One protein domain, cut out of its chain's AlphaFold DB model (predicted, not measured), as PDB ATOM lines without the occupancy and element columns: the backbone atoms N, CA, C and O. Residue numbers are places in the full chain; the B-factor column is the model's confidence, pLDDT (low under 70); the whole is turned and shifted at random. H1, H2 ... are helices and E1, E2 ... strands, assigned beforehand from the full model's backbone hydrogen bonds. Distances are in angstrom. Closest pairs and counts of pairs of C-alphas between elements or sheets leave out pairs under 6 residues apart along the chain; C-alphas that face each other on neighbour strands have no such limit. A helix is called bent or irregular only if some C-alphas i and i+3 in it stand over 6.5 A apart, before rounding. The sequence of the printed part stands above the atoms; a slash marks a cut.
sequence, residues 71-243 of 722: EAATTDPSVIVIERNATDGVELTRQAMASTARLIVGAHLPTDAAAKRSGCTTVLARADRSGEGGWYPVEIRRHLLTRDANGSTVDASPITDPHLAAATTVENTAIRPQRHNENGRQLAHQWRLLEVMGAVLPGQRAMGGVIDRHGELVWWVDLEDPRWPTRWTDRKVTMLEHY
ATOM      1  N   GLU A  71     -39.680  24.835 -14.105       87.94
ATOM      2  CA  GLU A  71     -40.563  25.345 -13.049       87.94
ATOM      3  C   GLU A  71     -42.041  25.083 -13.370       87.94
ATOM      4  O   GLU A  71     -42.808  24.731 -12.471       87.94
ATOM      5  N   ALA A  72     -42.437  25.139 -14.648       81.00
ATOM      6  CA  ALA A  72     -43.800  24.809 -15.069       81.00
ATOM      7  C   ALA A  72     -44.200  23.368 -14.693       81.00
ATOM      8  O   ALA A  72     -45.340  23.140 -14.293       81.00
ATOM      9  N   ALA A  73     -43.260  22.414 -14.693       81.25
ATOM     10  CA  ALA A  73     -43.516  21.020 -14.313       81.25
ATOM     11  C   ALA A  73     -43.932  20.839 -12.846       81.25
ATOM     12  O   ALA A  73     -44.517  19.819 -12.486       81.25
ATOM     13  N   THR A  74     -43.662  21.823 -11.981       82.69
ATOM     14  CA  THR A  74     -44.102  21.778 -10.576       82.69
ATOM     15  C   THR A  74     -45.612  21.970 -10.421       82.69
ATOM     16  O   THR A  74     -46.188  21.539  -9.421       82.69
ATOM     17  N   THR A  75     -46.256  22.600 -11.406       86.25
ATOM     18  CA  THR A  75     -47.689  22.935 -11.387       86.25
ATOM     19  C   THR A  75     -48.474  22.273 -12.519       86.25
ATOM     20  O   THR A  75     -49.679  22.068 -12.369       86.25
ATOM     21  N   ASP A  76     -47.805  21.880 -13.607       86.06
ATOM     22  CA  ASP A  76     -48.394  21.217 -14.766       86.06
ATOM     23  C   ASP A  76     -47.778  19.816 -14.986       86.06
ATOM     24  O   ASP A  76     -46.646  19.703 -15.464       86.06
ATOM     25  N   PRO A  77     -48.517  18.722 -14.703       86.00
ATOM     26  CA  PRO A  77     -48.031  17.354 -14.895       86.00
ATOM     27  C   PRO A  77     -47.851  16.965 -16.372       86.00
ATOM     28  O   PRO A  77     -47.342  15.882 -16.660       86.00
ATOM     29  N   SER A  78     -48.282  17.805 -17.318       89.06
ATOM     30  CA  SER A  78     -48.036  17.612 -18.748       89.06
ATOM     31  C   SER A  78     -46.657  18.116 -19.201       89.06
ATOM     32  O   SER A  78     -46.281  17.900 -20.357       89.06
ATOM     33  N   VAL A  79     -45.870  18.727 -18.311       92.44
ATOM     34  CA  VAL A  79     -44.465  19.069 -18.558       92.44
ATOM     35  C   VAL A  79     -43.568  18.020 -17.903       92.44
ATOM     36  O   VAL A  79     -43.585  17.837 -16.689       92.44
ATOM     37  N   ILE A  80     -42.755  17.332 -18.706       94.31
ATOM     38  CA  ILE A  80     -41.791  16.335 -18.225       94.31
ATOM     39  C   ILE A  80     -40.377  16.891 -18.357       94.31
ATOM     40  O   ILE A  80     -39.974  17.361 -19.420       94.31
ATOM     41  N   VAL A  81     -39.596  16.794 -17.283       93.94
ATOM     42  CA  VAL A  81     -38.189  17.208 -17.258       93.94
ATOM     43  C   VAL A  81     -37.308  15.966 -17.227       93.94
ATOM     44  O   VAL A  81     -37.449  15.118 -16.350       93.94
ATOM     45  N   ILE A  82     -36.389  15.867 -18.184       92.12
ATOM     46  CA  ILE A  82     -35.388  14.805 -18.259       92.12
ATOM     47  C   ILE A  82     -34.016  15.417 -17.978       92.12
ATOM     48  O   ILE A  82     -33.609  16.424 -18.574       92.12
ATOM     49  N   GLU A  83     -33.279  14.802 -17.053       86.94
ATOM     50  CA  GLU A  83     -31.920  15.228 -16.746       86.94
ATOM     51  C   GLU A  83     -31.004  15.078 -17.968       86.94
ATOM     52  O   GLU A  83     -31.040  14.102 -18.723       86.94
ATOM     53  N   ARG A  84     -30.133  16.071 -18.177       78.19
ATOM     54  CA  ARG A  84     -29.282  16.137 -19.378       78.19
ATOM     55  C   ARG A  84     -28.300  14.964 -19.477       78.19
ATOM     56  O   ARG A  84     -27.905  14.593 -20.572       78.19
ATOM     57  N   ASN A  85     -27.880  14.421 -18.342       81.81
ATOM     58  CA  ASN A  85     -26.919  13.329 -18.203       81.81
ATOM     59  C   ASN A  85     -27.590  11.972 -17.921       81.81
ATOM     60  O   ASN A  85     -26.891  11.030 -17.554       81.81
ATOM     61  N   ALA A  86     -28.913  11.862 -18.085       84.12
ATOM     62  CA  ALA A  86     -29.621  10.600 -17.910       84.12
ATOM     63  C   ALA A  86     -29.077   9.533 -18.877       84.12
ATOM     64  O   ALA A  86     -29.118   9.711 -20.096       84.12
ATOM     65  N   THR A  87     -28.589   8.412 -18.335       84.75
ATOM     66  CA  THR A  87     -28.030   7.298 -19.122       84.75
ATOM     67  C   THR A  87     -29.072   6.641 -20.024       84.75
ATOM     68  O   THR A  87     -28.752   6.259 -21.145       84.75
ATOM     69  N   ASP A  88     -30.328   6.607 -19.574       89.75
ATOM     70  CA  ASP A  88     -31.471   6.053 -20.309       89.75
ATOM     71  C   ASP A  88     -32.336   7.162 -20.944       89.75
ATOM     72  O   ASP A  88     -33.531   6.985 -21.182       89.75
ATOM     73  N   GLY A  89     -31.748   8.335 -21.218       90.38
ATOM     74  CA  GLY A  89     -32.474   9.538 -21.639       90.38
ATOM     75  C   GLY A  89     -33.373   9.343 -22.865       90.38
ATOM     76  O   GLY A  89     -34.475   9.891 -22.914       90.38
ATOM     77  N   VAL A  90     -32.946   8.539 -23.848       92.19
ATOM     78  CA  VAL A  90     -33.752   8.253 -25.053       92.19
ATOM     79  C   VAL A  90     -35.006   7.454 -24.693       92.19
ATOM     80  O   VAL A  90     -36.082   7.726 -25.219       92.19
ATOM     81  N   GLU A  91     -34.890   6.493 -23.779       93.75
ATOM     82  CA  GLU A  91     -36.021   5.679 -23.333       93.75
ATOM     83  C   GLU A  91     -36.989   6.502 -22.478       93.75
ATOM     84  O   GLU A  91     -38.194   6.480 -22.722       93.75
ATOM     85  N   LEU A  92     -36.468   7.335 -21.573       94.56
ATOM     86  CA  LEU A  92     -37.275   8.311 -20.831       94.56
ATOM     87  C   LEU A  92     -38.017   9.267 -21.773       94.56
ATOM     88  O   LEU A  92     -39.181   9.586 -21.545       94.56
ATOM     89  N   THR A  93     -37.375   9.681 -22.869       94.56
ATOM     90  CA  THR A  93     -38.006  10.531 -23.886       94.56
ATOM     91  C   THR A  93     -39.140   9.789 -24.594       94.56
ATOM     92  O   THR A  93     -40.218  10.354 -24.752       94.56
ATOM     93  N   ARG A  94     -38.965   8.509 -24.959       93.94
ATOM     94  CA  ARG A  94     -40.049   7.691 -25.541       93.94
ATOM     95  C   ARG A  94     -41.222   7.517 -24.584       93.94
ATOM     96  O   ARG A  94     -42.370   7.654 -24.997       93.94
ATOM     97  N   GLN A  95     -40.944   7.250 -23.312       94.25
ATOM     98  CA  GLN A  95     -41.973   7.109 -22.282       94.25
ATOM     99  C   GLN A  95     -42.743   8.417 -22.087       94.25
ATOM    100  O   GLN A  95     -43.972   8.411 -22.047       94.25
ATOM    101  N   ALA A  96     -42.032   9.545 -22.058       93.69
ATOM    102  CA  ALA A  96     -42.639  10.865 -22.013       93.69
ATOM    103  C   ALA A  96     -43.518  11.125 -23.249       93.69
ATOM    104  O   ALA A  96     -44.667  11.538 -23.101       93.69
ATOM    105  N   MET A  97     -43.040  10.796 -24.454       92.56
ATOM    106  CA  MET A  97     -43.807  10.925 -25.700       92.56
ATOM    107  C   MET A  97     -45.071  10.051 -25.744       92.56
ATOM    108  O   MET A  97     -46.063  10.444 -26.358       92.56
ATOM    109  N   ALA A  98     -45.046   8.878 -25.109       91.06
ATOM    110  CA  ALA A  98     -46.193   7.972 -25.017       91.06
ATOM    111  C   ALA A  98     -47.206   8.377 -23.930       91.06
ATOM    112  O   ALA A  98     -48.307   7.830 -23.872       91.06
ATOM    113  N   SER A  99     -46.841   9.323 -23.061       90.19
ATOM    114  CA  SER A  99     -47.715   9.874 -22.027       90.19
ATOM    115  C   SER A  99     -48.529  11.072 -22.535       90.19
ATOM    116  O   SER A  99     -48.376  11.524 -23.671       90.19
ATOM    117  N   THR A 100     -49.349  11.656 -21.660       88.12
ATOM    118  CA  THR A 100     -50.082  12.908 -21.915       88.12
ATOM    119  C   THR A 100     -49.190  14.156 -21.890       88.12
ATOM    120  O   THR A 100     -49.709  15.273 -21.855       88.12
ATOM    121  N   ALA A 101     -47.863  13.995 -21.863       91.69
ATOM    122  CA  ALA A 101     -46.934  15.112 -21.883       91.69
ATOM    123  C   ALA A 101     -47.148  15.978 -23.123       91.69
ATOM    124  O   ALA A 101     -47.250  15.483 -24.247       91.69
ATOM    125  N   ARG A 102     -47.185  17.285 -22.896       91.75
ATOM    126  CA  ARG A 102     -47.248  18.331 -23.913       91.75
ATOM    127  C   ARG A 102     -45.863  18.912 -24.172       91.75
ATOM    128  O   ARG A 102     -45.549  19.246 -25.311       91.75
ATOM    129  N   LEU A 103     -45.014  18.959 -23.148       93.56
ATOM    130  CA  LEU A 103     -43.668  19.514 -23.229       93.56
ATOM    131  C   LEU A 103     -42.660  18.558 -22.589       93.56
ATOM    132  O   LEU A 103     -42.887  18.067 -21.484       93.56
ATOM    133  N   ILE A 104     -41.537  18.311 -23.264       94.62
ATOM    134  CA  ILE A 104     -40.420  17.533 -22.714       94.62
ATOM    135  C   ILE A 104     -39.178  18.419 -22.698       94.62
ATOM    136  O   ILE A 104     -38.623  18.744 -23.748       94.62
ATOM    137  N   VAL A 105     -38.724  18.805 -21.509       93.94
ATOM    138  CA  VAL A 105     -37.526  19.628 -21.313       93.94
ATOM    139  C   VAL A 105     -36.320  18.714 -21.111       93.94
ATOM    140  O   VAL A 105     -36.290  17.906 -20.189       93.94
ATOM    141  N   GLY A 106     -35.290  18.862 -21.946       89.94
ATOM    142  CA  GLY A 106     -34.089  18.023 -21.913       89.94
ATOM    143  C   GLY A 106     -34.222  16.690 -22.648       89.94
ATOM    144  O   GLY A 106     -33.583  15.723 -22.243       89.94
ATOM    145  N   ALA A 107     -35.046  16.622 -23.694       91.31
ATOM    146  CA  ALA A 107     -35.269  15.404 -24.465       91.31
ATOM    147  C   ALA A 107     -33.996  14.878 -25.159       91.31
ATOM    148  O   ALA A 107     -33.192  15.620 -25.730       91.31
ATOM    149  N   HIS A 108     -33.842  13.557 -25.167       91.25
ATOM    150  CA  HIS A 108     -32.750  12.869 -25.852       91.25
ATOM    151  C   HIS A 108     -33.291  12.171 -27.093       91.25
ATOM    152  O   HIS A 108     -34.263  11.418 -27.024       91.25
ATOM    153  N   LEU A 109     -32.643  12.407 -28.231       91.12
ATOM    154  CA  LEU A 109     -33.016  11.803 -29.507       91.12
ATOM    155  C   LEU A 109     -32.125  10.579 -29.776       91.12
ATOM    156  O   LEU A 109     -30.986  10.535 -29.302       91.12
ATOM    157  N   PRO A 110     -32.620   9.558 -30.496       90.06
ATOM    158  CA  PRO A 110     -31.812   8.394 -30.832       90.06
ATOM    159  C   PRO A 110     -30.670   8.766 -31.784       90.06
ATOM    160  O   PRO A 110     -30.766   9.714 -32.558       90.06
ATOM    161  N   THR A 111     -29.606   7.967 -31.781       92.44
ATOM    162  CA  THR A 111     -28.595   8.007 -32.844       92.44
ATOM    163  C   THR A 111     -29.127   7.283 -34.080       92.44
ATOM    164  O   THR A 111     -29.449   6.097 -34.012       92.44
ATOM    165  N   ASP A 112     -29.166   7.967 -35.219       94.38
ATOM    166  CA  ASP A 112     -29.431   7.374 -36.529       94.38
ATOM    167  C   ASP A 112     -28.105   6.887 -37.127       94.38
ATOM    168  O   ASP A 112     -27.337   7.639 -37.732       94.38
ATOM    169  N   ALA A 113     -27.806   5.605 -36.915       91.69
ATOM    170  CA  ALA A 113     -26.581   4.984 -37.407       91.69
ATOM    171  C   ALA A 113     -26.561   4.794 -38.933       91.69
ATOM    172  O   ALA A 113     -25.476   4.631 -39.492       91.69
ATOM    173  N   ALA A 114     -27.722   4.806 -39.598       91.19
ATOM    174  CA  ALA A 114     -27.818   4.628 -41.042       91.19
ATOM    175  C   ALA A 114     -27.417   5.916 -41.765       91.19
ATOM    176  O   ALA A 114     -26.543   5.887 -42.624       91.19
ATOM    177  N   ALA A 115     -27.976   7.053 -41.348       92.69
ATOM    178  CA  ALA A 115     -27.619   8.352 -41.913       92.69
ATOM    179  C   ALA A 115     -26.516   9.088 -41.136       92.69
ATOM    180  O   ALA A 115     -26.252  10.261 -41.394       92.69
ATOM    181  N   LYS A 116     -25.888   8.418 -40.162       95.56
ATOM    182  CA  LYS A 116     -24.798   8.954 -39.331       95.56
ATOM    183  C   LYS A 116     -25.174  10.244 -38.594       95.56
ATOM    184  O   LYS A 116     -24.334  11.129 -38.456       95.56
ATOM    185  N   ARG A 117     -26.398  10.356 -38.074       94.94
ATOM    186  CA  ARG A 117     -26.835  11.511 -37.267       94.94
ATOM    187  C   ARG A 117     -26.826  11.167 -35.783       94.94
ATOM    188  O   ARG A 117     -27.306  10.114 -35.374       94.94
ATOM    189  N   SER A 118     -26.312  12.070 -34.961       91.94
ATOM    190  CA  SER A 118     -26.380  11.991 -33.500       91.94
ATOM    191  C   SER A 118     -26.787  13.335 -32.905       91.94
ATOM    192  O   SER A 118     -26.681  14.376 -33.557       91.94
ATOM    193  N   GLY A 119     -27.280  13.339 -31.671       80.44
ATOM    194  CA  GLY A 119     -27.554  14.572 -30.941       80.44
ATOM    195  C   GLY A 119     -28.732  14.466 -29.987       80.44
ATOM    196  O   GLY A 119     -29.402  13.444 -29.888       80.44
ATOM    197  N   CYS A 120     -28.983  15.567 -29.290       72.75
ATOM    198  CA  CYS A 120     -30.163  15.778 -28.467       72.75
ATOM    199  C   CYS A 120     -30.844  17.090 -28.876       72.75
ATOM    200  O   CYS A 120     -30.320  17.852 -29.698       72.75
ATOM    201  N   THR A 121     -32.022  17.339 -28.318       79.06
ATOM    202  CA  THR A 121     -32.723  18.618 -28.448       79.06
ATOM    203  C   THR A 121     -32.936  19.211 -27.067       79.06
ATOM    204  O   THR A 121     -32.972  18.492 -26.066       79.06
ATOM    205  N   THR A 122     -33.025  20.534 -26.974       80.88
ATOM    206  CA  THR A 122     -33.254  21.156 -25.668       80.88
ATOM    207  C   THR A 122     -34.676  20.956 -25.169       80.88
ATOM    208  O   THR A 122     -34.863  20.751 -23.968       80.88
ATOM    209  N   VAL A 123     -35.665  21.009 -26.061       94.00
ATOM    210  CA  VAL A 123     -37.088  20.960 -25.724       94.00
ATOM    211  C   VAL A 123     -37.849  20.285 -26.866       94.00
ATOM    212  O   VAL A 123     -37.559  20.523 -28.037       94.00
ATOM    213  N   LEU A 124     -38.839  19.461 -26.533       95.50
ATOM    214  CA  LEU A 124     -39.834  18.973 -27.486       95.50
ATOM    215  C   LEU A 124     -41.210  19.494 -27.110       95.50
ATOM    216  O   LEU A 124     -41.659  19.275 -25.985       95.50
ATOM    217  N   ALA A 125     -41.872  20.134 -28.066       94.75
ATOM    218  CA  ALA A 125     -43.238  20.613 -27.929       94.75
ATOM    219  C   ALA A 125     -44.175  19.747 -28.770       94.75
ATOM    220  O   ALA A 125     -43.921  19.499 -29.951       94.75
ATOM    221  N   ARG A 126     -45.264  19.276 -28.170       92.69
ATOM    222  CA  ARG A 126     -46.284  18.511 -28.887       92.69
ATOM    223  C   ARG A 126     -47.069  19.431 -29.827       92.69
ATOM    224  O   ARG A 126     -47.344  20.585 -29.486       92.69
ATOM    225  N   ALA A 127     -47.411  18.920 -31.009       86.62
ATOM    226  CA  ALA A 127     -48.080  19.672 -32.065       86.62
ATOM    227  C   ALA A 127     -49.496  20.117 -31.681       86.62
ATOM    228  O   ALA A 127     -49.884  21.243 -31.987       86.62
ATOM    229  N   ASP A 128     -50.246  19.254 -30.993       78.56
ATOM    230  CA  ASP A 128     -51.580  19.562 -30.487       78.56
ATOM    231  C   ASP A 128     -51.558  19.701 -28.956       78.56
ATOM    232  O   ASP A 128     -51.008  18.876 -28.216       78.56
ATOM    233  N   ARG A 129     -52.193  20.774 -28.477       71.31
ATOM    234  CA  ARG A 129     -52.369  21.079 -27.054       71.31
ATOM    235  C   ARG A 129     -53.323  20.101 -26.373       71.31
ATOM    236  O   ARG A 129     -53.335  20.037 -25.150       71.31
ATOM    237  N   SER A 130     -54.113  19.323 -27.111       67.94
ATOM    238  CA  SER A 130     -54.976  18.277 -26.548       67.94
ATOM    239  C   SER A 130     -54.191  17.130 -25.892       67.94
ATOM    240  O   SER A 130     -54.721  16.474 -24.997       67.94
ATOM    241  N   GLY A 131     -52.914  16.941 -26.253       63.56
ATOM    242  CA  GLY A 131     -52.089  15.812 -25.807       63.56
ATOM    243  C   GLY A 131     -51.954  14.697 -26.849       63.56
ATOM    244  O   GLY A 131     -51.221  13.739 -26.614       63.56
ATOM    245  N   GLU A 132     -52.597  14.837 -28.007       66.25
ATOM    246  CA  GLU A 132     -52.390  13.992 -29.187       66.25
ATOM    247  C   GLU A 132     -51.437  14.678 -30.187       66.25
ATOM    248  O   GLU A 132     -50.952  15.781 -29.951       66.25
ATOM    249  N   GLY A 133     -51.085  14.030 -31.296       78.81
ATOM    250  CA  GLY A 133     -50.217  14.651 -32.304       78.81
ATOM    251  C   GLY A 133     -48.732  14.296 -32.182       78.81
ATOM    252  O   GLY A 133     -48.292  13.704 -31.194       78.81
ATOM    253  N   GLY A 134     -47.961  14.649 -33.212       92.38
ATOM    254  CA  GLY A 134     -46.508  14.473 -33.230       92.38
ATOM    255  C   GLY A 134     -45.770  15.598 -32.510       92.38
ATOM    256  O   GLY A 134     -46.374  16.411 -31.806       92.38
ATOM    257  N   TRP A 135     -44.452  15.638 -32.675       95.31
ATOM    258  CA  TRP A 135     -43.562  16.503 -31.899       95.31
ATOM    259  C   TRP A 135     -42.774  17.470 -32.779       95.31
ATOM    260  O   TRP A 135     -42.401  17.134 -33.902       95.31
ATOM    261  N   TYR A 136     -42.499  18.657 -32.239       96.19
ATOM    262  CA  TYR A 136     -41.636  19.673 -32.833       96.19
ATOM    263  C   TYR A 136     -40.383  19.892 -31.976       96.19
ATOM    264  O   TYR A 136     -40.498  20.001 -30.749       96.19
ATOM    265  N   PRO A 137     -39.191  19.983 -32.594       96.56
ATOM    266  CA  PRO A 137     -37.977  20.376 -31.894       96.56
ATOM    267  C   PRO A 137     -38.007  21.867 -31.561       96.56
ATOM    268  O   PRO A 137     -38.381  22.688 -32.401       96.56
ATOM    269  N   VAL A 138     -37.590  22.218 -30.345       96.38
ATOM    270  CA  VAL A 138     -37.442  23.605 -29.897       96.38
ATOM    271  C   VAL A 138     -36.050  23.806 -29.297       96.38
ATOM    272  O   VAL A 138     -35.639  23.117 -28.356       96.38
ATOM    273  N   GLU A 139     -35.318  24.772 -29.849       94.12
ATOM    274  CA  GLU A 139     -33.924  25.052 -29.514       94.12
ATOM    275  C   GLU A 139     -33.753  26.364 -28.754       94.12
ATOM    276  O   GLU A 139     -34.240  27.408 -29.177       94.12
ATOM    277  N   ILE A 140     -32.997  26.325 -27.658       94.00
ATOM    278  CA  ILE A 140     -32.644  27.523 -26.885       94.00
ATOM    279  C   ILE A 140     -31.316  28.094 -27.396       94.00
ATOM    280  O   ILE A 140     -30.329  27.364 -27.557       94.00
ATOM    281  N   ARG A 141     -31.275  29.403 -27.655       91.50
ATOM    282  CA  ARG A 141     -30.137  30.122 -28.241       91.50
ATOM    283  C   ARG A 141     -29.874  31.435 -27.517       91.50
ATOM    284  O   ARG A 141     -30.791  32.184 -27.232       91.50
ATOM    285  N   ARG A 142     -28.591  31.742 -27.293       87.69
ATOM    286  CA  ARG A 142     -28.148  33.001 -26.662       87.69
ATOM    287  C   ARG A 142     -28.097  34.190 -27.638       87.69
ATOM    288  O   ARG A 142     -27.910  35.322 -27.209       87.69
ATOM    289  N   HIS A 143     -28.239  33.977 -28.943       84.44
ATOM    290  CA  HIS A 143     -28.269  35.060 -29.934       84.44
ATOM    291  C   HIS A 143     -29.699  35.497 -30.257       84.44
ATOM    292  O   HIS A 143     -30.627  34.703 -30.126       84.44
ATOM    293  N   LEU A 144     -29.872  36.749 -30.701       86.62
ATOM    294  CA  LEU A 144     -31.148  37.225 -31.250       86.62
ATOM    295  C   LEU A 144     -31.462  36.499 -32.547       86.62
ATOM    296  O   LEU A 144     -30.601  36.372 -33.422       86.62
ATOM    297  N   LEU A 145     -32.707  36.056 -32.686       89.62
ATOM    298  CA  LEU A 145     -33.163  35.442 -33.922       89.62
ATOM    299  C   LEU A 145     -33.718  36.481 -34.900       89.62
ATOM    300  O   LEU A 145     -33.501  36.366 -36.108       89.62
ATOM    301  N   THR A 146     -34.433  37.474 -34.385       91.56
ATOM    302  CA  THR A 146     -35.228  38.414 -35.173       91.56
ATOM    303  C   THR A 146     -34.590  39.801 -35.260       91.56
ATOM    304  O   THR A 146     -33.575  40.109 -34.620       91.56
ATOM    305  N   ARG A 147     -35.143  40.614 -36.156       89.44
ATOM    306  CA  ARG A 147     -34.880  42.043 -36.328       89.44
ATOM    307  C   ARG A 147     -36.159  42.733 -36.790       89.44
ATOM    308  O   ARG A 147     -37.009  42.080 -37.408       89.44
ATOM    309  N   ASP A 148     -36.215  44.040 -36.601       86.62
ATOM    310  CA  ASP A 148     -37.293  44.859 -37.142       86.62
ATOM    311  C   ASP A 148     -37.205  44.893 -38.677       86.62
ATOM    312  O   ASP A 148     -36.121  44.949 -39.282       86.62
ATOM    313  N   ALA A 149     -38.359  44.747 -39.321       87.81
ATOM    314  CA  ALA A 149     -38.499  44.678 -40.768       87.81
ATOM    315  C   ALA A 149     -39.947  44.963 -41.186       87.81
ATOM    316  O   ALA A 149     -40.793  44.068 -41.151       87.81
ATOM    317  N   ASN A 150     -40.218  46.192 -41.629       86.75
ATOM    318  CA  ASN A 150     -41.553  46.608 -42.066       86.75
ATOM    319  C   ASN A 150     -42.138  45.655 -43.122       86.75
ATOM    320  O   ASN A 150     -41.439  45.220 -44.041       86.75
ATOM    321  N   GLY A 151     -43.414  45.300 -42.958       85.75
ATOM    322  CA  GLY A 151     -44.139  44.401 -43.865       85.75
ATOM    323  C   GLY A 151     -43.747  42.919 -43.777       85.75
ATOM    324  O   GLY A 151     -44.312  42.098 -44.494       85.75
ATOM    325  N   SER A 152     -42.797  42.549 -42.911       89.44
ATOM    326  CA  SER A 152     -42.452  41.148 -42.639       89.44
ATOM    327  C   SER A 152     -43.198  40.615 -41.420       89.44
ATOM    328  O   SER A 152     -43.540  41.370 -40.510       89.44
ATOM    329  N   THR A 153     -43.416  39.301 -41.384       92.19
ATOM    330  CA  THR A 153     -44.088  38.634 -40.267       92.19
ATOM    331  C   THR A 153     -43.366  37.361 -39.844       92.19
ATOM    332  O   THR A 153     -42.839  36.631 -40.688       92.19
ATOM    333  N   VAL A 154     -43.396  37.052 -38.547       93.12
ATOM    334  CA  VAL A 154     -42.915  35.775 -37.994       93.12
ATOM    335  C   VAL A 154     -43.912  35.267 -36.961       93.12
ATOM    336  O   VAL A 154     -44.362  36.028 -36.109       93.12
ATOM    337  N   ASP A 155     -44.236  33.979 -37.012       96.25
ATOM    338  CA  ASP A 155     -45.101  33.354 -36.015       96.25
ATOM    339  C   ASP A 155     -44.326  33.058 -34.726       96.25
ATOM    340  O   ASP A 155     -43.228  32.491 -34.752       96.25
ATOM    341  N   ALA A 156     -44.911  33.421 -33.587       97.00
ATOM    342  CA  ALA A 156     -44.314  33.210 -32.277       97.00
ATOM    343  C   ALA A 156     -45.347  32.786 -31.233       97.00
ATOM    344  O   ALA A 156     -46.472  33.280 -31.231       97.00
ATOM    345  N   SER A 157     -44.943  31.911 -30.315       96.31
ATOM    346  CA  SER A 157     -45.731  31.556 -29.125       96.31
ATOM    347  C   SER A 157     -45.064  32.106 -27.868       96.31
ATOM    348  O   SER A 157     -43.834  32.184 -27.828       96.31
ATOM    349  N   PRO A 158     -45.813  32.448 -26.807       94.56
ATOM    350  CA  PRO A 158     -45.201  32.811 -25.537       94.56
ATOM    351  C   PRO A 158     -44.459  31.611 -24.936       94.56
ATOM    352  O   PRO A 158     -44.911  30.472 -25.042       94.56
ATOM    353  N   ILE A 159     -43.341  31.849 -24.250       91.69
ATOM    354  CA  ILE A 159     -42.577  30.778 -23.586       91.69
ATOM    355  C   ILE A 159     -43.396  30.042 -22.512       91.69
ATOM    356  O   ILE A 159     -43.099  28.897 -22.181       91.69
ATOM    357  N   THR A 160     -44.442  30.685 -21.985       90.38
ATOM    358  CA  THR A 160     -45.396  30.096 -21.036       90.38
ATOM    359  C   THR A 160     -46.359  29.093 -21.680       90.38
ATOM    360  O   THR A 160     -46.963  28.303 -20.963       90.38
ATOM    361  N   ASP A 161     -46.496  29.096 -23.010       89.88
ATOM    362  CA  ASP A 161     -47.274  28.129 -23.796       89.88
ATOM    363  C   ASP A 161     -46.510  27.813 -25.099       89.88
ATOM    364  O   ASP A 161     -46.894  28.270 -26.180       89.88
ATOM    365  N   PRO A 162     -45.378  27.079 -25.011       90.88
ATOM    366  CA  PRO A 162     -44.383  26.949 -26.079       90.88
ATOM    367  C   PRO A 162     -44.817  25.959 -27.178       90.88
ATOM    368  O   PRO A 162     -44.095  25.026 -27.528       90.88
ATOM    369  N   HIS A 163     -46.014  26.157 -27.731       91.50
ATOM    370  CA  HIS A 163     -46.668  25.284 -28.702       91.50
ATOM    371  C   HIS A 163     -47.014  26.030 -29.985       91.50
ATOM    372  O   HIS A 163     -47.531  27.143 -29.932       91.50
ATOM    373  N   LEU A 164     -46.830  25.384 -31.139       90.81
ATOM    374  CA  LEU A 164     -47.165  25.977 -32.439       90.81
ATOM    375  C   LEU A 164     -48.658  26.325 -32.543       90.81
ATOM    376  O   LEU A 164     -49.013  27.351 -33.101       90.81
ATOM    377  N   ALA A 165     -49.540  25.525 -31.938       90.12
ATOM    378  CA  ALA A 165     -50.976  25.817 -31.896       90.12
ATOM    379  C   ALA A 165     -51.338  27.079 -31.081       90.12
ATOM    380  O   ALA A 165     -52.477  27.537 -31.145       90.12
ATOM    381  N   ALA A 166     -50.402  27.615 -30.292       91.50
ATOM    382  CA  ALA A 166     -50.541  28.874 -29.564       91.50
ATOM    383  C   ALA A 166     -49.833  30.048 -30.265       91.50
ATOM    384  O   ALA A 166     -49.785  31.140 -29.702       91.50
ATOM    385  N   ALA A 167     -49.266  29.831 -31.458       94.19
ATOM    386  CA  ALA A 167     -48.556  30.880 -32.165       94.19
ATOM    387  C   ALA A 167     -49.500  31.983 -32.647       94.19
ATOM    388  O   ALA A 167     -50.601  31.737 -33.142       94.19
ATOM    389  N   THR A 168     -49.009  33.208 -32.531       95.94
ATOM    390  CA  THR A 168     -49.586  34.415 -33.112       95.94
ATOM    391  C   THR A 168     -48.575  35.046 -34.055       95.94
ATOM    392  O   THR A 168     -47.371  35.001 -33.798       95.94
ATOM    393  N   THR A 169     -49.061  35.670 -35.120       96.25
ATOM    394  CA  THR A 169     -48.212  36.374 -36.078       96.25
ATOM    395  C   THR A 169     -47.739  37.702 -35.491       96.25
ATOM    396  O   THR A 169     -48.550  38.540 -35.099       96.25
ATOM    397  N   VAL A 170     -46.422  37.891 -35.431       94.31
ATOM    398  CA  VAL A 170     -45.784  39.146 -35.022       94.31
ATOM    399  C   VAL A 170     -45.471  39.962 -36.274       94.31
ATOM    400  O   VAL A 170     -44.732  39.500 -37.146       94.31
ATOM    401  N   GLU A 171     -46.049  41.158 -36.370       94.12
ATOM    402  CA  GLU A 171     -45.861  42.076 -37.498       94.12
ATOM    403  C   GLU A 171     -44.528  42.836 -37.432       94.12
ATOM    404  O   GLU A 171     -43.878  42.917 -36.388       94.12
ATOM    405  N   ASN A 172     -44.121  43.397 -38.574       91.44
ATOM    406  CA  ASN A 172     -42.904  44.191 -38.766       91.44
ATOM    407  C   ASN A 172     -41.624  43.526 -38.240       91.44
ATOM    408  O   ASN A 172     -40.689  44.193 -37.805       91.44
ATOM    409  N   THR A 173     -41.582  42.197 -38.295       91.56
ATOM    410  CA  THR A 173     -40.504  41.383 -37.738       91.56
ATOM    411  C   THR A 173     -40.025  40.399 -38.794       91.56
ATOM    412  O   THR A 173     -40.826  39.756 -39.470       91.56
ATOM    413  N   ALA A 174     -38.709  40.243 -38.935       90.56
ATOM    414  CA  ALA A 174     -38.109  39.226 -39.794       90.56
ATOM    415  C   ALA A 174     -37.036  38.433 -39.051       90.56
ATOM    416  O   ALA A 174     -36.300  38.963 -38.219       90.56
ATOM    417  N   ILE A 175     -36.879  37.161 -39.412       88.69
ATOM    418  CA  ILE A 175     -35.745  36.361 -38.947       88.69
ATOM    419  C   ILE A 175     -34.468  36.841 -39.649       88.69
ATOM    420  O   ILE A 175     -34.429  36.985 -40.875       88.69
ATOM    421  N   ARG A 176     -33.391  37.044 -38.882       89.06
ATOM    422  CA  ARG A 176     -32.058  37.366 -39.411       89.06
ATOM    423  C   ARG A 176     -31.586  36.233 -40.344       89.06
ATOM    424  O   ARG A 176     -31.506  35.093 -39.885       89.06
ATOM    425  N   PRO A 177     -31.236  36.490 -41.622       83.31
ATOM    426  CA  PRO A 177     -30.962  35.434 -42.606       83.31
ATOM    427  C   PRO A 177     -29.893  34.412 -42.191       83.31
ATOM    428  O   PRO A 177     -30.100  33.209 -42.350       83.31
ATOM    429  N   GLN A 178     -28.780  34.869 -41.607       78.31
ATOM    430  CA  GLN A 178     -27.725  33.980 -41.104       78.31
ATOM    431  C   GLN A 178     -28.246  33.070 -39.984       78.31
ATOM    432  O   GLN A 178     -28.060  31.854 -40.028       78.31
ATOM    433  N   ARG A 179     -28.972  33.641 -39.015       83.31
ATOM    434  CA  ARG A 179     -29.546  32.894 -37.887       83.31
ATOM    435  C   ARG A 179     -30.660  31.953 -38.336       83.31
ATOM    436  O   ARG A 179     -30.792  30.871 -37.773       83.31
ATOM    437  N   HIS A 180     -31.413  32.320 -39.373       84.25
ATOM    438  CA  HIS A 180     -32.390  31.448 -40.021       84.25
ATOM    439  C   HIS A 180     -31.713  30.200 -40.607       84.25
ATOM    440  O   HIS A 180     -32.227  29.096 -40.447       84.25
ATOM    441  N   ASN A 181     -30.539  30.356 -41.233       83.50
ATOM    442  CA  ASN A 181     -29.787  29.243 -41.811       83.50
ATOM    443  C   ASN A 181     -29.183  28.338 -40.723       83.50
ATOM    444  O   ASN A 181     -29.445  27.138 -40.700       83.50
ATOM    445  N   GLU A 182     -28.429  28.917 -39.782       85.69
ATOM    446  CA  GLU A 182     -27.767  28.182 -38.692       85.69
ATOM    447  C   GLU A 182     -28.774  27.413 -37.820       85.69
ATOM    448  O   GLU A 182     -28.640  26.203 -37.618       85.69
ATOM    449  N   ASN A 183     -29.819  28.093 -37.333       90.56
ATOM    450  CA  ASN A 183     -30.828  27.457 -36.488       90.56
ATOM    451  C   ASN A 183     -31.727  26.511 -37.286       90.56
ATOM    452  O   ASN A 183     -32.044  25.429 -36.797       90.56
ATOM    453  N   GLY A 184     -32.101  26.869 -38.517       92.69
ATOM    454  CA  GLY A 184     -32.927  26.008 -39.359       92.69
ATOM    455  C   GLY A 184     -32.240  24.681 -39.686       92.69
ATOM    456  O   GLY A 184     -32.889  23.642 -39.620       92.69
ATOM    457  N   ARG A 185     -30.921  24.669 -39.935       92.50
ATOM    458  CA  ARG A 185     -30.166  23.419 -40.137       92.50
ATOM    459  C   ARG A 185     -30.101  22.560 -38.875       92.50
ATOM    460  O   ARG A 185     -30.206  21.339 -38.969       92.50
ATOM    461  N   GLN A 186     -29.973  23.171 -37.693       92.81
ATOM    462  CA  GLN A 186     -30.087  22.426 -36.437       92.81
ATOM    463  C   GLN A 186     -31.475  21.789 -36.294       92.81
ATOM    464  O   GLN A 186     -31.579  20.603 -35.976       92.81
ATOM    465  N   LEU A 187     -32.533  22.570 -36.509       95.81
ATOM    466  CA  LEU A 187     -33.908  22.097 -36.380       95.81
ATOM    467  C   LEU A 187     -34.211  20.995 -37.402       95.81
ATOM    468  O   LEU A 187     -34.805  19.987 -37.037       95.81
ATOM    469  N   ALA A 188     -33.716  21.118 -38.637       96.31
ATOM    470  CA  ALA A 188     -33.792  20.076 -39.660       96.31
ATOM    471  C   ALA A 188     -33.091  18.777 -39.227       96.31
ATOM    472  O   ALA A 188     -33.658  17.695 -39.373       96.31
ATOM    473  N   HIS A 189     -31.898  18.861 -38.624       95.88
ATOM    474  CA  HIS A 189     -31.206  17.690 -38.069       95.88
ATOM    475  C   HIS A 189     -32.050  16.972 -37.015       95.88
ATOM    476  O   HIS A 189     -32.165  15.748 -37.021       95.88
ATOM    477  N   GLN A 190     -32.647  17.735 -36.102       95.44
ATOM    478  CA  GLN A 190     -33.480  17.191 -35.031       95.44
ATOM    479  C   GLN A 190     -34.798  16.636 -35.563       95.44
ATOM    480  O   GLN A 190     -35.228  15.579 -35.110       95.44
ATOM    481  N   TRP A 191     -35.387  17.286 -36.566       96.25
ATOM    482  CA  TRP A 191     -36.546  16.783 -37.292       96.25
ATOM    483  C   TRP A 191     -36.272  15.398 -37.895       96.25
ATOM    484  O   TRP A 191     -37.026  14.465 -37.634       96.25
ATOM    485  N   ARG A 192     -35.138  15.212 -38.592       96.19
ATOM    486  CA  ARG A 192     -34.735  13.895 -39.128       96.19
ATOM    487  C   ARG A 192     -34.589  12.827 -38.038       96.19
ATOM    488  O   ARG A 192     -34.978  11.681 -38.237       96.19
ATOM    489  N   LEU A 193     -34.064  13.185 -36.866       95.19
ATOM    490  CA  LEU A 193     -33.979  12.255 -35.734       95.19
ATOM    491  C   LEU A 193     -35.356  11.920 -35.134       95.19
ATOM    492  O   LEU A 193     -35.572  10.787 -34.700       95.19
ATOM    493  N   LEU A 194     -36.297  12.870 -35.129       95.00
ATOM    494  CA  LEU A 194     -37.681  12.632 -34.706       95.00
ATOM    495  C   LEU A 194     -38.423  11.703 -35.674       95.00
ATOM    496  O   LEU A 194     -39.186  10.852 -35.215       95.00
ATOM    497  N   GLU A 195     -38.164  11.800 -36.982       94.06
ATOM    498  CA  GLU A 195     -38.680  10.850 -37.980       94.06
ATOM    499  C   GLU A 195     -38.212   9.420 -37.666       94.06
ATOM    500  O   GLU A 195     -39.032   8.506 -37.575       94.06
ATOM    501  N   VAL A 196     -36.914   9.230 -37.396       93.31
ATOM    502  CA  VAL A 196     -36.338   7.923 -37.014       93.31
ATOM    503  C   VAL A 196     -36.918   7.401 -35.697       93.31
ATOM    504  O   VAL A 196     -37.092   6.195 -35.516       93.31
ATOM    505  N   MET A 197     -37.239   8.300 -34.766       91.38
ATOM    506  CA  MET A 197     -37.861   7.955 -33.489       91.38
ATOM    507  C   MET A 197     -39.346   7.581 -33.619       91.38
ATOM    508  O   MET A 197     -39.906   7.035 -32.668       91.38
ATOM    509  N   GLY A 198     -39.981   7.862 -34.763       92.50
ATOM    510  CA  GLY A 198     -41.426   7.716 -34.957       92.50
ATOM    511  C   GLY A 198     -42.249   8.798 -34.249       92.50
ATOM    512  O   GLY A 198     -43.419   8.579 -33.949       92.50
ATOM    513  N   ALA A 199     -41.640   9.949 -33.949       92.69
ATOM    514  CA  ALA A 199     -42.260  11.056 -33.218       92.69
ATOM    515  C   ALA A 199     -42.934  12.101 -34.134       92.69
ATOM    516  O   ALA A 199     -43.588  13.023 -33.642       92.69
ATOM    517  N   VAL A 200     -42.788  11.954 -35.454       93.19
ATOM    518  CA  VAL A 200     -43.433  12.780 -36.486       93.19
ATOM    519  C   VAL A 200     -44.606  12.009 -37.089       93.19
ATOM    520  O   VAL A 200     -44.462  10.839 -37.445       93.19
ATOM    521  N   LEU A 201     -45.770  12.650 -37.215       90.44
ATOM    522  CA  LEU A 201     -46.947  12.023 -37.821       90.44
ATOM    523  C   LEU A 201     -46.913  12.067 -39.358       90.44
ATOM    524  O   LEU A 201     -46.385  13.016 -39.940       90.44
ATOM    525  N   PRO A 202     -47.549  11.098 -40.045       88.25
ATOM    526  CA  PRO A 202     -47.746  11.173 -41.490       88.25
ATOM    527  C   PRO A 202     -48.460  12.468 -41.903       88.25
ATOM    528  O   PRO A 202     -49.544  12.767 -41.404       88.25
ATOM    529  N   GLY A 203     -47.859  13.229 -42.822       87.50
ATOM    530  CA  GLY A 203     -48.400  14.507 -43.300       87.50
ATOM    531  C   GLY A 203     -48.211  15.688 -42.339       87.50
ATOM    532  O   GLY A 203     -48.696  16.778 -42.631       87.50
ATOM    533  N   GLN A 204     -47.518  15.498 -41.210       92.50
ATOM    534  CA  GLN A 204     -47.129  16.605 -40.342       92.50
ATOM    535  C   GLN A 204     -46.085  17.467 -41.049       92.50
ATOM    536  O   GLN A 204     -45.031  16.978 -41.446       92.50
ATOM    537  N   ARG A 205     -46.385  18.759 -41.159       94.12
ATOM    538  CA  ARG A 205     -45.494  19.756 -41.745       94.12
ATOM    539  C   ARG A 205     -44.253  19.952 -40.879       94.12
ATOM    540  O   ARG A 205     -44.387  20.117 -39.666       94.12
ATOM    541  N   ALA A 206     -43.066  19.973 -41.478       96.31
ATOM    542  CA  ALA A 206     -41.825  20.169 -40.741       96.31
ATOM    543  C   ALA A 206     -41.665  21.610 -40.242       96.31
ATOM    544  O   ALA A 206     -41.427  22.542 -41.008       96.31
ATOM    545  N   MET A 207     -41.757  21.766 -38.922       95.94
ATOM    546  CA  MET A 207     -41.573  23.030 -38.210       95.94
ATOM    547  C   MET A 207     -40.555  22.841 -37.084       95.94
ATOM    548  O   MET A 207     -40.360  21.731 -36.584       95.94
ATOM    549  N   GLY A 208     -39.939  23.929 -36.636       96.19
ATOM    550  CA  GLY A 208     -39.127  23.946 -35.422       96.19
ATOM    551  C   GLY A 208     -39.213  25.288 -34.704       96.19
ATOM    552  O   GLY A 208     -39.468  26.310 -35.332       96.19
ATOM    553  N   GLY A 209     -39.028  25.283 -33.389       96.62
ATOM    554  CA  GLY A 209     -39.064  26.487 -32.562       96.62
ATOM    555  C   GLY A 209     -37.670  26.947 -32.150       96.62
ATOM    556  O   GLY A 209     -36.772  26.134 -31.927       96.62
ATOM    557  N   VAL A 210     -37.484  28.253 -31.990       96.94
ATOM    558  CA  VAL A 210     -36.270  28.836 -31.413       96.94
ATOM    559  C   VAL A 210     -36.652  29.784 -30.288       96.94
ATOM    560  O   VAL A 210     -37.383  30.745 -30.504       96.94
ATOM    561  N   ILE A 211     -36.117  29.532 -29.098       96.25
ATOM    562  CA  ILE A 211     -36.132  30.481 -27.987       96.25
ATOM    563  C   ILE A 211     -34.822  31.254 -28.067       96.25
ATOM    564  O   ILE A 211     -33.751  30.673 -27.889       96.25
ATOM    565  N   ASP A 212     -34.902  32.535 -28.405       92.62
ATOM    566  CA  ASP A 212     -33.731  33.394 -28.556       92.62
ATOM    567  C   ASP A 212     -33.266  33.985 -27.215       92.62
ATOM    568  O   ASP A 212     -33.760  33.624 -26.142       92.62
ATOM    569  N   ARG A 213     -32.311  34.918 -27.276       87.19
ATOM    570  CA  ARG A 213     -31.679  35.496 -26.084       87.19
ATOM    571  C   ARG A 213     -32.638  36.189 -25.116       87.19
ATOM    572  O   ARG A 213     -32.289  36.302 -23.944       87.19
ATOM    573  N   HIS A 214     -33.777  36.700 -25.588       87.50
ATOM    574  CA  HIS A 214     -34.758  37.324 -24.700       87.50
ATOM    575  C   HIS A 214     -35.408  36.262 -23.813       87.50
ATOM    576  O   HIS A 214     -35.691  36.501 -22.642       87.50
ATOM    577  N   GLY A 215     -35.581  35.047 -24.343       87.81
ATOM    578  CA  GLY A 215     -36.147  33.940 -23.587       87.81
ATOM    579  C   GLY A 215     -37.608  34.175 -23.203       87.81
ATOM    580  O   GLY A 215     -38.035  33.727 -22.139       87.81
ATOM    581  N   GLU A 216     -38.357  34.923 -24.012       90.25
ATOM    582  CA  GLU A 216     -39.769  35.259 -23.766       90.25
ATOM    583  C   GLU A 216     -40.715  34.613 -24.780       90.25
ATOM    584  O   GLU A 216     -41.847  34.273 -24.436       90.25
ATOM    585  N   LEU A 217     -40.237  34.396 -26.006       95.19
ATOM    586  CA  LEU A 217     -41.002  33.833 -27.111       95.19
ATOM    587  C   LEU A 217     -40.317  32.586 -27.679       95.19
ATOM    588  O   LEU A 217     -39.096  32.435 -27.624       95.19
ATOM    589  N   VAL A 218     -41.130  31.711 -28.264       96.75
ATOM    590  CA  VAL A 218     -40.716  30.645 -29.176       96.75
ATOM    591  C   VAL A 218     -41.033  31.108 -30.589       96.75
ATOM    592  O   VAL A 218     -42.199  31.170 -30.969       96.75
ATOM    593  N   TRP A 219     -40.006  31.411 -31.371       97.19
ATOM    594  CA  TRP A 219     -40.139  31.775 -32.777       97.19
ATOM    595  C   TRP A 219     -40.223  30.523 -33.646       97.19
ATOM    596  O   TRP A 219     -39.334  29.670 -33.583       97.19
ATOM    597  N   TRP A 220     -41.261  30.410 -34.470       96.69
ATOM    598  CA  TRP A 220     -41.479  29.234 -35.308       96.69
ATOM    599  C   TRP A 220     -40.855  29.393 -36.688       96.69
ATOM    600  O   TRP A 220     -41.040  30.384 -37.391       96.69
ATOM    601  N   VAL A 221     -40.104  28.368 -37.074       95.25
ATOM    602  CA  VAL A 221     -39.387  28.264 -38.337       95.25
ATOM    603  C   VAL A 221     -39.989  27.134 -39.150       95.25
ATOM    604  O   VAL A 221     -40.028  25.981 -38.718       95.25
ATOM    605  N   ASP A 222     -40.428  27.483 -40.348       95.06
ATOM    606  CA  ASP A 222     -40.908  26.554 -41.355       95.06
ATOM    607  C   ASP A 222     -39.732  25.909 -42.094       95.06
ATOM    608  O   ASP A 222     -38.950  26.589 -42.765       95.06
ATOM    609  N   LEU A 223     -39.581  24.593 -41.941       96.56
ATOM    610  CA  LEU A 223     -38.465  23.845 -42.517       96.56
ATOM    611  C   LEU A 223     -38.756  23.376 -43.950       96.56
ATOM    612  O   LEU A 223     -37.825  22.963 -44.652       96.56
ATOM    613  N   GLU A 224     -40.014  23.460 -44.389       96.50
ATOM    614  CA  GLU A 224     -40.474  23.074 -45.727       96.50
ATOM    615  C   GLU A 224     -40.624  24.262 -46.678       96.50
ATOM    616  O   GLU A 224     -40.842  24.054 -47.869       96.50
ATOM    617  N   ASP A 225     -40.486  25.498 -46.197       93.19
ATOM    618  CA  ASP A 225     -40.558  26.682 -47.050       93.19
ATOM    619  C   ASP A 225     -39.394  26.718 -48.069       93.19
ATOM    620  O   ASP A 225     -38.220  26.795 -47.668       93.19
ATOM    621  N   PRO A 226     -39.673  26.671 -49.390       92.94
ATOM    622  CA  PRO A 226     -38.653  26.741 -50.429       92.94
ATOM    623  C   PRO A 226     -38.100  28.167 -50.561       92.94
ATOM    624  O   PRO A 226     -38.463  28.939 -51.454       92.94
ATOM    625  N   ARG A 227     -37.158  28.509 -49.679       87.62
ATOM    626  CA  ARG A 227     -36.580  29.858 -49.575       87.62
ATOM    627  C   ARG A 227     -35.119  29.947 -50.001       87.62
ATOM    628  O   ARG A 227     -34.661  31.027 -50.374       87.62
ATOM    629  N   TRP A 228     -34.379  28.842 -49.939       82.25
ATOM    630  CA  TRP A 228     -32.917  28.878 -49.962       82.25
ATOM    631  C   TRP A 228     -32.351  28.752 -51.375       82.25
ATOM    632  O   TRP A 228     -32.569  27.721 -52.012       82.25
ATOM    633  N   PRO A 229     -31.608  29.754 -51.877       82.50
ATOM    634  CA  PRO A 229     -30.831  29.588 -53.096       82.50
ATOM    635  C   PRO A 229     -29.663  28.627 -52.844       82.50
ATOM    636  O   PRO A 229     -29.090  28.597 -51.752       82.50
ATOM    637  N   THR A 230     -29.304  27.838 -53.856       81.62
ATOM    638  CA  THR A 230     -28.223  26.849 -53.759       81.62
ATOM    639  C   THR A 230     -27.397  26.809 -55.035       81.62
ATOM    640  O   THR A 230     -27.760  27.408 -56.040       81.62
ATOM    641  N   ARG A 231     -26.273  26.091 -54.992       74.62
ATOM    642  CA  ARG A 231     -25.355  25.957 -56.137       74.62
ATOM    643  C   ARG A 231     -25.576  24.685 -56.948       74.62
ATOM    644  O   ARG A 231     -24.992  24.534 -58.012       74.62
ATOM    645  N   TRP A 232     -26.358  23.749 -56.415       79.25
ATOM    646  CA  TRP A 232     -26.580  22.430 -57.011       79.25
ATOM    647  C   TRP A 232     -27.958  22.296 -57.665       79.25
ATOM    648  O   TRP A 232     -28.247  21.264 -58.267       79.25
ATOM    649  N   THR A 233     -28.818  23.312 -57.555       83.81
ATOM    650  CA  THR A 233     -30.095  23.377 -58.269       83.81
ATOM    651  C   THR A 233     -30.550  24.824 -58.465       83.81
ATOM    652  O   THR A 233     -30.289  25.674 -57.616       83.81
ATOM    653  N   ASP A 234     -31.254  25.082 -59.572       83.12
ATOM    654  CA  ASP A 234     -31.740  26.416 -59.956       83.12
ATOM    655  C   ASP A 234     -33.002  26.850 -59.193       83.12
ATOM    656  O   ASP A 234     -33.361  28.027 -59.183       83.12
ATOM    657  N   ARG A 235     -33.703  25.911 -58.543       92.62
ATOM    658  CA  ARG A 235     -34.854  26.243 -57.694       92.62
ATOM    659  C   ARG A 235     -34.409  26.585 -56.278       92.62
ATOM    660  O   ARG A 235     -33.418  26.059 -55.773       92.62
ATOM    661  N   LYS A 236     -35.226  27.378 -55.587       89.06
ATOM    662  CA  LYS A 236     -35.125  27.477 -54.131       89.06
ATOM    663  C   LYS A 236     -35.438  26.115 -53.504       89.06
ATOM    664  O   LYS A 236     -36.351  25.407 -53.945       89.06
ATOM    665  N   VAL A 237     -34.662  25.750 -52.494       90.06
ATOM    666  CA  VAL A 237     -34.824  24.499 -51.747       90.06
ATOM    667  C   VAL A 237     -35.383  24.768 -50.358       90.06
ATOM    668  O   VAL A 237     -35.290  25.887 -49.837       90.06
ATOM    669  N   THR A 238     -35.956  23.732 -49.757       96.12
ATOM    670  CA  THR A 238     -36.413  23.775 -48.364       96.12
ATOM    671  C   THR A 238     -35.228  23.715 -47.399       96.12
ATOM    672  O   THR A 238     -34.109  23.356 -47.782       96.12
ATOM    673  N   MET A 239     -35.439  24.051 -46.123       94.69
ATOM    674  CA  MET A 239     -34.372  23.917 -45.124       94.69
ATOM    675  C   MET A 239     -33.956  22.452 -44.933       94.69
ATOM    676  O   MET A 239     -32.771  22.174 -44.761       94.69
ATOM    677  N   LEU A 240     -34.903  21.510 -45.018       96.69
ATOM    678  CA  LEU A 240     -34.607  20.075 -44.966       96.69
ATOM    679  C   LEU A 240     -33.666  19.646 -46.099       96.69
ATOM    680  O   LEU A 240     -32.643  19.020 -45.840       96.69
ATOM    681  N   GLU A 241     -33.967  20.036 -47.341       94.62
ATOM    682  CA  GLU A 241     -33.131  19.726 -48.508       94.62
ATOM    683  C   GLU A 241     -31.742  20.366 -48.401       94.62
ATOM    684  O   GLU A 241     -30.728  19.739 -48.719       94.62
ATOM    685  N   HIS A 242     -31.692  21.611 -47.921       90.38
ATOM    686  CA  HIS A 242     -30.447  22.335 -47.694       90.38
ATOM    687  C   HIS A 242     -29.567  21.634 -46.648       90.38
ATOM    688  O   HIS A 242     -28.364  21.449 -46.863       90.38
ATOM    689  N   TYR A 243     -30.167  21.224 -45.531       94.25
ATOM    690  CA  TYR A 243     -29.500  20.467 -44.480       94.25
ATOM    691  C   TYR A 243     -29.012  19.107 -44.991       94.25
ATOM    692  O   TYR A 243     -27.831  18.804 -44.824       94.25
TER     693      TYR A 243
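Overview. This is residues 71 to 243 of the 722 residues of the protein "TM0106 family RecB-like putative nuclease" of Acidimicrobiales bacterium (UniProt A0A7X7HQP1). One long, strongly twisted sheet of eight strands curls like part of a barrel; the long helix H2 packs slantwise over E4 and E7, H1 covers the end with E1 and E2, and the bent hairpin E5 and E6 makes the other end. Short H3 packs on H2. The 173 printed residues hold three named helices and eight named strands, in the order E1 H1 E2 E3 E4 E5 E6 H2 E7 E8 H3; the sheet is mixed, in the order E1 E2 E3 E4 E7 E8 E5 E6. The class is mixed, helices and strands, with under half of the residues in named elements. The whole is compact, radius of gyration of the C-alphas 15.9 A, spans 43 by 38 by 29 A.

Along the chain. Find C-alpha 79 at (-44.465, 19.069, -18.558), where edge strand E1, residues 79 to 81, begins. Across the sheet come E2, 103 to 105; E3, 123 to 126; E4, 135 to 140, 16.3 A; E7, 207 to 211, 13.8 A; E8, 217 to 222, 16.0 A; E5, 146 to 158, 15.0 A; and edge strand E6, 168 to 175, 15.1 A. Look next for H1, 89 to 98, 14.2 A, and H2, which runs 29.8 A from C-alpha 177 at (-30.962, 35.434, -42.606) to residue 197. H3, 239 to 243, ends at C-alpha 243, (-29.500, 20.467, -44.480).

Arrangement. Start at E4, parallel to E7 at 28 degrees, with N 209 and O 137 2.9 A apart. E2, E3 and E4 form a meander, each strand the antiparallel neighbour of the one before; N 104 and O 124 are 2.9 A apart, N 136 and O 125 2.8 A. E1, H1 and E2 make a strand-helix-strand unit, two parallel strands with a helix between, its crossover right-handed; N 105 and O 80 are 2.8 A apart. In the hairpin E7 and E8, N 210 and O 219 are 2.8 A apart. E5 bends by 144 degrees at residue 149, E6 by 102 degrees at residue 172. H2 is on the sheet at a height of 8.3 A; its closest C-alpha pair with E7 is Leu 187 and Gly 208, 5.6 A. H1 runs along E2 at 9 degrees on the local plane. H2 touches H3 with residues 181 to 189 alone, closest C-alphas Arg 185 and Tyr 243, 5.3 A. In H1, H2 and H3 every O i to N i+4 pair is within hydrogen-bond range.

Size, cuts and confidence. The C-alphas of Thr 75 and Asp 234, the two farthest apart, are 51.2 A apart. The printed part has no cut; the links E2 to E3 and E8 to H3 are long. The model's pLDDT is under 70 at residues 130 to 132.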